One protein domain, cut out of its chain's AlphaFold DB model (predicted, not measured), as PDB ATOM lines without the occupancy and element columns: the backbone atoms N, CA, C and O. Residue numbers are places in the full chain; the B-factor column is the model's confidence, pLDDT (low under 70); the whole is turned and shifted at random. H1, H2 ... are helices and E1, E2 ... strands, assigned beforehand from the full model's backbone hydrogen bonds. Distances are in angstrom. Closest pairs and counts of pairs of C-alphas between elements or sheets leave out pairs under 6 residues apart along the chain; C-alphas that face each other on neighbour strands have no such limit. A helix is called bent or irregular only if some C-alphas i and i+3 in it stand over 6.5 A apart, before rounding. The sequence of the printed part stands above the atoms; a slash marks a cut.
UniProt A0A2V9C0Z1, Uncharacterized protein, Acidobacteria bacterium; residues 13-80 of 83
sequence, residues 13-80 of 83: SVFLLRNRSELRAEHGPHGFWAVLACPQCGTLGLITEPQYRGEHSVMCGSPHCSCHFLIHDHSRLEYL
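What this domain is: This is residues 13 to 80 of the 83 residues of an uncharacterized protein of Acidobacteria bacterium (UniProt A0A2V9C0Z1). A small sheet, E1 E2 E3, has helix H1 at one end and short helix H2 over one face; H2 lies between this sheet and a separate hairpin, E4 and E5. A long stretch without named elements, residues 53 to 67, leads to that hairpin, and its residues 58 to 59 pair antiparallel with residues 68 to 69 of E4. The 68 printed residues run E1 H1 E2 E3 H2 E4 E5, a mixed class with both sheets antiparallel. The whole is compact, with a radius of gyration of the C-alphas of 11.5 A, and only just elongated, spanning 33 by 22 by 16 A.

How they stand to each other: Begin at E1, residues 14 to 16, an edge strand antiparallel to E2, residues 32 to 37; look for N 15 and O 35, 2.8 A apart. On the other side of E2, find its hairpin partner E3, residues 44 to 48, with N 36 and O 45 at 2.8 A. H1, residues 20 to 30, only grazes this sheet; its C-alpha 20 is 5.0 A from C-alpha 33. H1 is irregular, C-alphas 26 and 29 being 9.4 A apart, and has 5 of 7 O i to N i+4 pairs within hydrogen-bond range; H2, residues 49 to 52, is too short for such a pair. H2 is on the sheet at a height of 8.0 A. Its C-alpha 52 is 5.9 A from C-alpha 71 of E4, residues 68 to 72. The hairpin of E4 and E5, residues 76 to 79, has N 72 and O 76 at 2.7 A.

Where its parts are: Find C-alpha 14 at (-42.118, -41.449, -16.199), where E1 begins. H1 spans 10.9 A, E2 14.4 A, E3 13.5 A and E4 13.4 A. E5 ends at C-alpha 79, (-32.896, -35.631, -27.312).

The domain as a whole: The farthest C-alphas, Ala 25 and His 64, are 33.9 A apart. The printed part has no cut; the link from H2 to E4 is long. Mean pLDDT of the printed part is 88.7, and residue 74 is under 70.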
ATOM      1  N   SER A  13     -37.284 -42.016 -15.872       89.12
ATOM      2  CA  SER A  13     -38.546 -42.633 -15.459       89.12
ATOM      3  C   SER A  13     -39.718 -41.663 -15.595       89.12
ATOM      4  O   SER A  13     -39.650 -40.519 -15.139       89.12
ATOM      5  N   VAL A  14     -40.835 -42.159 -16.131       89.06
ATOM      6  CA  VAL A  14     -42.118 -41.449 -16.199       89.06
ATOM      7  C   VAL A  14     -43.139 -42.164 -15.322       89.06
ATOM      8  O   VAL A  14     -43.329 -43.374 -15.431       89.06
ATOM      9  N   PHE A  15     -43.837 -41.415 -14.473       89.00
ATOM     10  CA  PHE A  15     -44.873 -41.929 -13.589       89.00
ATOM     11  C   PHE A  15     -46.204 -41.219 -13.834       89.00
ATOM     12  O   PHE A  15     -46.337 -40.019 -13.607       89.00
ATOM     13  N   LEU A  16     -47.214 -41.968 -14.273       89.69
ATOM     14  CA  LEU A  16     -48.548 -41.433 -14.543       89.69
ATOM     15  C   LEU A  16     -49.273 -41.056 -13.249       89.69
ATOM     16  O   LEU A  16     -49.379 -41.860 -12.320       89.69
ATOM     17  N   LEU A  17     -49.852 -39.856 -13.219       90.00
ATOM     18  CA  LEU A  17     -50.683 -39.433 -12.096       90.00
ATOM     19  C   LEU A  17     -51.965 -40.275 -12.056       90.00
ATOM     20  O   LEU A  17     -52.605 -40.534 -13.082       90.00
ATOM     21  N   ARG A  18     -52.361 -40.718 -10.857       89.19
ATOM     22  CA  ARG A  18     -53.588 -41.518 -10.680       89.19
ATOM     23  C   ARG A  18     -54.836 -40.720 -11.051       89.19
ATOM     24  O   ARG A  18     -55.698 -41.249 -11.741       89.19
ATOM     25  N   ASN A  19     -54.869 -39.446 -10.675       87.94
ATOM     26  CA  ASN A  19     -55.943 -38.494 -10.952       87.94
ATOM     27  C   ASN A  19     -55.758 -37.728 -12.278       87.94
ATOM     28  O   ASN A  19     -56.421 -36.721 -12.494       87.94
ATOM     29  N   ARG A  20     -54.883 -38.179 -13.194       89.31
ATOM     30  CA  ARG A  20     -54.646 -37.498 -14.487       89.31
ATOM     31  C   ARG A  20     -55.925 -37.269 -15.302       89.31
ATOM     32  O   ARG A  20     -56.034 -36.276 -16.008       89.31
ATOM     33  N   SER A  21     -56.895 -38.179 -15.198       86.75
ATOM     34  CA  SER A  21     -58.188 -38.069 -15.879       86.75
ATOM     35  C   SER A  21     -59.053 -36.947 -15.303       86.75
ATOM     36  O   SER A  21     -59.678 -36.223 -16.071       86.75
ATOM     37  N   GLU A  22     -59.054 -36.782 -13.980       90.38
ATOM     38  CA  GLU A  22     -59.737 -35.684 -13.279       90.38
ATOM     39  C   GLU A  22     -59.050 -34.352 -13.604       90.38
ATOM     40  O   GLU A  22     -59.691 -33.433 -14.102       90.38
ATOM     41  N   LEU A  23     -57.716 -34.301 -13.496       87.44
ATOM     42  CA  LEU A  23     -56.918 -33.122 -13.850       87.44
ATOM     43  C   LEU A  23     -57.118 -32.692 -15.310       87.44
ATOM     44  O   LEU A  23     -57.167 -31.500 -15.601       87.44
ATOM     45  N   ARG A  24     -57.260 -33.647 -16.236       85.38
ATOM     46  CA  ARG A  24     -57.591 -33.362 -17.638       85.38
ATOM     47  C   ARG A  24     -59.019 -32.848 -17.802       85.38
ATOM     48  O   ARG A  24     -59.257 -32.003 -18.659       85.38
ATOM     49  N   ALA A  25     -59.974 -33.362 -17.032       87.81
ATOM     50  CA  ALA A  25     -61.349 -32.874 -17.071       87.81
ATOM     51  C   ALA A  25     -61.451 -31.433 -16.540       87.81
ATOM     52  O   ALA A  25     -62.198 -30.634 -17.097       87.81
ATOM     53  N   GLU A  26     -60.665 -31.095 -15.516       91.88
ATOM     54  CA  GLU A  26     -60.645 -29.768 -14.887       91.88
ATOM     55  C   GLU A  26     -59.839 -28.727 -15.680       91.88
ATOM     56  O   GLU A  26     -60.270 -27.584 -15.821       91.88
ATOM     57  N   HIS A  27     -58.677 -29.108 -16.218       87.19
ATOM     58  CA  HIS A  27     -57.716 -28.177 -16.828       87.19
ATOM     59  C   HIS A  27     -57.506 -28.388 -18.337       87.19
ATOM     60  O   HIS A  27     -56.654 -27.737 -18.949       87.19
ATOM     61  N   GLY A  28     -58.261 -29.295 -18.960       86.06
ATOM     62  CA  GLY A  28     -58.110 -29.625 -20.376       86.06
ATOM     63  C   GLY A  28     -56.712 -30.184 -20.704       86.06
ATOM     64  O   GLY A  28     -56.102 -30.848 -19.862       86.06
ATOM     65  N   PRO A  29     -56.160 -29.918 -21.906       78.88
ATOM     66  CA  PRO A  29     -54.837 -30.417 -22.309       78.88
ATOM     67  C   PRO A  29     -53.675 -29.810 -21.500       78.88
ATOM     68  O   PRO A  29     -52.543 -30.275 -21.612       78.88
ATOM     69  N   HIS A  30     -53.941 -28.789 -20.677       78.75
ATOM     70  CA  HIS A  30     -52.963 -28.169 -19.781       78.75
ATOM     71  C   HIS A  30     -52.876 -28.856 -18.410       78.75
ATOM     72  O   HIS A  30     -52.006 -28.508 -17.612       78.75
ATOM     73  N   GLY A  31     -53.749 -29.828 -18.128       82.31
ATOM     74  CA  GLY A  31     -53.672 -30.628 -16.911       82.31
ATOM     75  C   GLY A  31     -52.381 -31.448 -16.845       82.31
ATOM     76  O   GLY A  31     -51.906 -31.992 -17.847       82.31
ATOM     77  N   PHE A  32     -51.812 -31.558 -15.644       88.44
ATOM     78  CA  PHE A  32     -50.665 -32.430 -15.414       88.44
ATOM     79  C   PHE A  32     -51.056 -33.896 -15.620       88.44
ATOM     80  O   PHE A  32     -52.092 -34.359 -15.142       88.44
ATOM     81  N   TRP A  33     -50.200 -34.633 -16.321       90.31
ATOM     82  CA  TRP A  33     -50.456 -36.011 -16.729       90.31
ATOM     83  C   TRP A  33     -49.531 -37.010 -16.038       90.31
ATOM     84  O   TRP A  33     -49.964 -38.089 -15.618       90.31
ATOM     85  N   ALA A  34     -48.258 -36.644 -15.889       91.06
ATOM     86  CA  ALA A  34     -47.236 -37.490 -15.289       91.06
ATOM     87  C   ALA A  34     -46.161 -36.674 -14.557       91.06
ATOM     88  O   ALA A  34     -45.955 -35.490 -14.831       91.06
ATOM     89  N   VAL A  35     -45.456 -37.347 -13.649       91.31
ATOM     90  CA  VAL A  35     -44.167 -36.915 -13.101       91.31
ATOM     91  C   VAL A  35     -43.068 -37.557 -13.937       91.31
ATOM     92  O   VAL A  35     -43.112 -38.756 -14.201       91.31
ATOM     93  N   LEU A  36     -42.074 -36.779 -14.333       91.44
ATOM     94  CA  LEU A  36     -40.914 -37.238 -15.081       91.44
ATOM     95  C   LEU A  36     -39.642 -36.919 -14.301       91.44
ATOM     96  O   LEU A  36     -39.452 -35.783 -13.868       91.44
ATOM     97  N   ALA A  37     -38.748 -37.896 -14.177       92.25
ATOM     98  CA  ALA A  37     -37.370 -37.651 -13.777       92.25
ATOM     99  C   ALA A  37     -36.552 -37.308 -15.023       92.25
ATOM    100  O   ALA A  37     -36.455 -38.124 -15.939       92.25
ATOM    101  N   CYS A  38     -35.963 -36.112 -15.074       92.25
ATOM    102  CA  CYS A  38     -35.122 -35.705 -16.195       92.25
ATOM    103  C   CYS A  38     -34.058 -36.783 -16.470       92.25
ATOM    104  O   CYS A  38     -33.330 -37.153 -15.547       92.25
ATOM    105  N   PRO A  39     -33.922 -37.269 -17.714       90.94
ATOM    106  CA  PRO A  39     -32.985 -38.343 -18.029       90.94
ATOM    107  C   PRO A  39     -31.515 -37.936 -17.872       90.94
ATOM    108  O   PRO A  39     -30.657 -38.802 -17.778       90.94
ATOM    109  N   GLN A  40     -31.217 -36.635 -17.832       91.50
ATOM    110  CA  GLN A  40     -29.848 -36.136 -17.718       91.50
ATOM    111  C   GLN A  40     -29.430 -35.843 -16.271       91.50
ATOM    112  O   GLN A  40     -28.306 -36.147 -15.891       91.50
ATOM    113  N   CYS A  41     -30.304 -35.239 -15.457       91.62
ATOM    114  CA  CYS A  41     -29.950 -34.794 -14.100       91.62
ATOM    115  C   CYS A  41     -30.841 -35.365 -12.988       91.62
ATOM    116  O   CYS A  41     -30.655 -35.015 -11.826       91.62
ATOM    117  N   GLY A  42     -31.847 -36.180 -13.321       90.19
ATOM    118  CA  GLY A  42     -32.786 -36.762 -12.356       90.19
ATOM    119  C   GLY A  42     -33.769 -35.769 -11.726       90.19
ATOM    120  O   GLY A  42     -34.605 -36.171 -10.921       90.19
ATOM    121  N   THR A  43     -33.716 -34.480 -12.081       92.38
ATOM    122  CA  THR A  43     -34.658 -33.481 -11.557       92.38
ATOM    123  C   THR A  43     -36.083 -33.847 -11.940       92.38
ATOM    124  O   THR A  43     -36.375 -34.102 -13.108       92.38
ATOM    125  N   LEU A  44     -36.964 -33.843 -10.946       91.31
ATOM    126  CA  LEU A  44     -38.370 -34.152 -11.130       91.31
ATOM    127  C   LEU A  44     -39.111 -32.945 -11.706       91.31
ATOM    128  O   LEU A  44     -38.991 -31.831 -11.198       91.31
ATOM    129  N   GLY A  45     -39.895 -33.189 -12.747       90.06
ATOM    130  CA  GLY A  45     -40.783 -32.211 -13.362       90.06
ATOM    131  C   GLY A  45     -42.163 -32.807 -13.609       90.06
ATOM    132  O   GLY A  45     -42.315 -34.021 -13.752       90.06
ATOM    133  N   LEU A  46     -43.177 -31.949 -13.657       91.50
ATOM    134  CA  LEU A  46     -44.507 -32.331 -14.118       91.50
ATOM    135  C   LEU A  46     -44.592 -32.124 -15.627       91.50
ATOM    136  O   LEU A  46     -44.123 -31.106 -16.138       91.50
ATOM    137  N   ILE A  47     -45.212 -33.073 -16.321       92.12
ATOM    138  CA  ILE A  47     -45.470 -32.981 -17.758       92.12
ATOM    139  C   ILE A  47     -46.969 -33.057 -18.040       92.12
ATOM    140  O   ILE A  47     -47.726 -33.716 -17.320       92.12
ATOM    141  N   THR A  48     -47.395 -32.360 -19.087       92.19
ATOM    142  CA  THR A  48     -48.787 -32.325 -19.565       92.19
ATOM    143  C   THR A  48     -49.101 -33.512 -20.479       92.19
ATOM    144  O   THR A  48     -48.202 -34.244 -20.901       92.19
ATOM    145  N   GLU A  49     -50.380 -33.724 -20.800       90.75
ATOM    146  CA  GLU A  49     -50.784 -34.798 -21.719       90.75
ATOM    147  C   GLU A  49     -50.130 -34.663 -23.110       90.75
ATOM    148  O   GLU A  49     -49.564 -35.657 -23.570       90.75
ATOM    149  N   PRO A  50     -50.100 -33.479 -23.759       90.94
ATOM    150  CA  PRO A  50     -49.420 -33.311 -25.044       90.94
ATOM    151  C   PRO A  50     -47.922 -33.625 -24.977       90.94
ATOM    152  O   PRO A  50     -47.359 -34.211 -25.896       90.94
ATOM    153  N   GLN A  51     -47.265 -33.281 -23.865       92.19
ATOM    154  CA  GLN A  51     -45.853 -33.609 -23.658       92.19
ATOM    155  C   GLN A  51     -45.628 -35.114 -23.513       92.19
ATOM    156  O   GLN A  51     -44.687 -35.662 -24.078       92.19
ATOM    157  N   TYR A  52     -46.511 -35.792 -22.784       90.44
ATOM    158  CA  TYR A  52     -46.458 -37.243 -22.626       90.44
ATOM    159  C   TYR A  52     -46.763 -38.000 -23.928       90.44
ATOM    160  O   TYR A  52     -46.219 -39.081 -24.147       90.44
ATOM    161  N   ARG A  53     -47.622 -37.440 -24.789       89.19
ATOM    162  CA  ARG A  53     -47.966 -37.989 -26.111       89.19
ATOM    163  C   ARG A  53     -46.929 -37.687 -27.199       89.19
ATOM    164  O   ARG A  53     -47.085 -38.189 -28.307       89.19
ATOM    165  N   GLY A  54     -45.912 -36.878 -26.908       89.81
ATOM    166  CA  GLY A  54     -44.913 -36.471 -27.899       89.81
ATOM    167  C   GLY A  54     -45.383 -35.381 -28.862       89.81
ATOM    168  O   GLY A  54     -44.738 -35.142 -29.875       89.81
ATOM    169  N   GLU A  55     -46.489 -34.700 -28.560       90.88
ATOM    170  CA  GLU A  55     -46.975 -33.548 -29.333       90.88
ATOM    171  C   GLU A  55     -46.175 -32.282 -28.996       90.88
ATOM    172  O   GLU A  55     -45.960 -31.421 -29.847       90.88
ATOM    173  N   HIS A  56     -45.695 -32.187 -27.753       91.94
ATOM    174  CA  HIS A  56     -44.832 -31.109 -27.287       91.94
ATOM    175  C   HIS A  56     -43.560 -31.659 -26.649       91.94
ATOM    176  O   HIS A  56     -43.563 -32.691 -25.981       91.94
ATOM    177  N   SER A  57     -42.464 -30.928 -26.813       92.56
ATOM    178  CA  SER A  57     -41.199 -31.264 -26.172       92.56
ATOM    179  C   SER A  57     -41.191 -30.897 -24.683       92.56
ATOM    180  O   SER A  57     -41.993 -30.097 -24.186       92.56
ATOM    181  N   VAL A  58     -40.269 -31.516 -23.955       92.56
ATOM    182  CA  VAL A  58     -40.057 -31.324 -22.524       92.56
ATOM    183  C   VAL A  58     -38.676 -30.732 -22.307       92.56
ATOM    184  O   VAL A  58     -37.669 -31.302 -22.722       92.56
ATOM    185  N   MET A  59     -38.640 -29.590 -21.626       92.75
ATOM    186  CA  MET A  59     -37.414 -28.967 -21.145       92.75
ATOM    187  C   MET A  59     -37.279 -29.228 -19.646       92.75
ATOM    188  O   MET A  59     -38.250 -29.109 -18.894       92.75
ATOM    189  N   CYS A  60     -36.082 -29.595 -19.199       92.75
ATOM    190  CA  CYS A  60     -35.802 -29.734 -17.779       92.75
ATOM    191  C   CYS A  60     -35.929 -28.378 -17.068       92.75
ATOM    192  O   CYS A  60     -35.339 -27.394 -17.496       92.75
ATOM    193  N   GLY A  61     -36.658 -28.334 -15.950       87.69
ATOM    194  CA  GLY A  61     -36.809 -27.125 -15.130       87.69
ATOM    195  C   GLY A  61     -35.659 -26.863 -14.148       87.69
ATOM    196  O   GLY A  61     -35.796 -26.010 -13.275       87.69
ATOM    197  N   SER A  62     -34.556 -27.616 -14.216       90.44
ATOM    198  CA  SER A  62     -33.414 -27.428 -13.314       90.44
ATOM    199  C   SER A  62     -32.541 -26.255 -13.772       90.44
ATOM    200  O   SER A  62     -32.200 -26.188 -14.952       90.44
ATOM    201  N   PRO A  63     -32.067 -25.385 -12.861       88.75
ATOM    202  CA  PRO A  63     -31.194 -24.263 -13.219       88.75
ATOM    203  C   PRO A  63     -29.814 -24.699 -13.742       88.75
ATOM    204  O   PRO A  63     -29.078 -23.884 -14.291       88.75
ATOM    205  N   HIS A  64     -29.451 -25.974 -13.571       90.06
ATOM    206  CA  HIS A  64     -28.166 -26.538 -13.995       90.06
ATOM    207  C   HIS A  64     -28.306 -27.585 -15.107       90.06
ATOM    208  O   HIS A  64     -27.336 -28.269 -15.431       90.06
ATOM    209  N   CYS A  65     -29.501 -27.753 -15.680       90.06
ATOM    210  CA  CYS A  65     -29.749 -28.735 -16.726       90.06
ATOM    211  C   CYS A  65     -30.554 -28.112 -17.860       90.06
ATOM    212  O   CYS A  65     -31.706 -27.739 -17.683       90.06
ATOM    213  N   SER A  66     -29.963 -28.080 -19.047       89.81
ATOM    214  CA  SER A  66     -30.622 -27.662 -20.282       89.81
ATOM    215  C   SER A  66     -31.155 -28.857 -21.075       89.81
ATOM    216  O   SER A  66     -31.221 -28.809 -22.291       89.81
ATOM    217  N   CYS A  67     -31.479 -29.980 -20.431       91.44
ATOM    218  CA  CYS A  67     -31.940 -31.159 -21.163       91.44
ATOM    219  C   CYS A  67     -33.288 -30.876 -21.844       91.44
ATOM    220  O   CYS A  67     -34.258 -30.513 -21.175       91.44
ATOM    221  N   HIS A  68     -33.332 -31.072 -23.160       93.00
ATOM    222  CA  HIS A  68     -34.506 -30.890 -24.004       93.00
ATOM    223  C   HIS A  68     -34.741 -32.159 -24.816       93.00
ATOM    224  O   HIS A  68     -33.815 -32.699 -25.423       93.00
ATOM    225  N   PHE A  69     -35.960 -32.687 -24.781       91.88
ATOM    226  CA  PHE A  69     -36.281 -33.945 -25.450       91.88
ATOM    227  C   PHE A  69     -37.768 -34.062 -25.778       91.88
ATOM    228  O   PHE A  69     -38.607 -33.341 -25.238       91.88
ATOM    229  N   LEU A  70     -38.092 -34.999 -26.661       92.88
ATOM    230  CA  LEU A  70     -39.448 -35.411 -27.000       92.88
ATOM    231  C   LEU A  70     -39.719 -36.813 -26.441       92.88
ATOM    232  O   LEU A  70     -38.819 -37.653 -26.415       92.88
ATOM    233  N   ILE A  71     -40.946 -37.063 -25.982       90.88
ATOM    234  CA  ILE A  71     -41.368 -38.377 -25.480       90.88
ATOM    235  C   ILE A  71     -42.158 -39.083 -26.581       90.88
ATOM    236  O   ILE A  71     -43.284 -38.706 -26.877       90.88
ATOM    237  N   HIS A  72     -41.582 -40.125 -27.165       86.25
ATOM    238  CA  HIS A  72     -42.230 -41.015 -28.128       86.25
ATOM    239  C   HIS A  72     -42.765 -42.265 -27.438       86.25
ATOM    240  O   HIS A  72     -42.139 -42.778 -26.507       86.25
ATOM    241  N   ASP A  73     -43.902 -42.778 -27.916       70.50
ATOM    242  CA  ASP A  73     -44.467 -44.079 -27.526       70.50
ATOM    243  C   ASP A  73     -44.336 -44.383 -26.021       70.50
ATOM    244  O   ASP A  73     -43.703 -45.350 -25.591       70.50
ATOM    245  N   HIS A  74     -44.916 -43.504 -25.197       67.50
ATOM    246  CA  HIS A  74     -45.039 -43.636 -23.741       67.50
ATOM    247  C   HIS A  74     -43.734 -43.662 -22.914       67.50
ATOM    248  O   HIS A  74     -43.831 -43.599 -21.684       67.50
ATOM    249  N   SER A  75     -42.540 -43.758 -23.518       70.25
ATOM    250  CA  SER A  75     -41.276 -43.894 -22.762       70.25
ATOM    251  C   SER A  75     -39.973 -43.668 -23.538       70.25
ATOM    252  O   SER A  75     -38.919 -43.527 -22.916       70.25
ATOM    253  N   ARG A  76     -39.990 -43.627 -24.875       84.44
ATOM    254  CA  ARG A  76     -38.772 -43.422 -25.666       84.44
ATOM    255  C   ARG A  76     -38.437 -41.936 -25.720       84.44
ATOM    256  O   ARG A  76     -39.220 -41.143 -26.221       84.44
ATOM    257  N   LEU A  77     -37.257 -41.560 -25.243       88.38
ATOM    258  CA  LEU A  77     -36.821 -40.165 -25.214       88.38
ATOM    259  C   LEU A  77     -35.940 -39.864 -26.430       88.38
ATOM    260  O   LEU A  77     -34.947 -40.552 -26.664       88.38
ATOM    261  N   GLU A  78     -36.301 -38.845 -27.205       90.19
ATOM    262  CA  GLU A  78     -35.466 -38.297 -28.279       90.19
ATOM    263  C   GLU A  78     -34.894 -36.952 -27.839       90.19
ATOM    264  O   GLU A  78     -35.644 -36.006 -27.617       90.19
ATOM    265  N   TYR A  79     -33.570 -36.863 -27.710       89.06
ATOM    266  CA  TYR A  79     -32.896 -35.631 -27.312       89.06
ATOM    267  C   TYR A  79     -32.863 -34.637 -28.467       89.06
ATOM    268  O   TYR A  79     -32.423 -34.964 -29.569       89.06
ATOM    269  N   LEU A  80     -33.293 -33.414 -28.184       86.31
ATOM    270  CA  LEU A  80     -33.265 -32.318 -29.136       86.31
ATOM    271  C   LEU A  80     -32.001 -31.479 -28.906       86.31
ATOM    272  O   LEU A  80     -31.572 -31.316 -27.759       86.31
TER     273      LEU A  80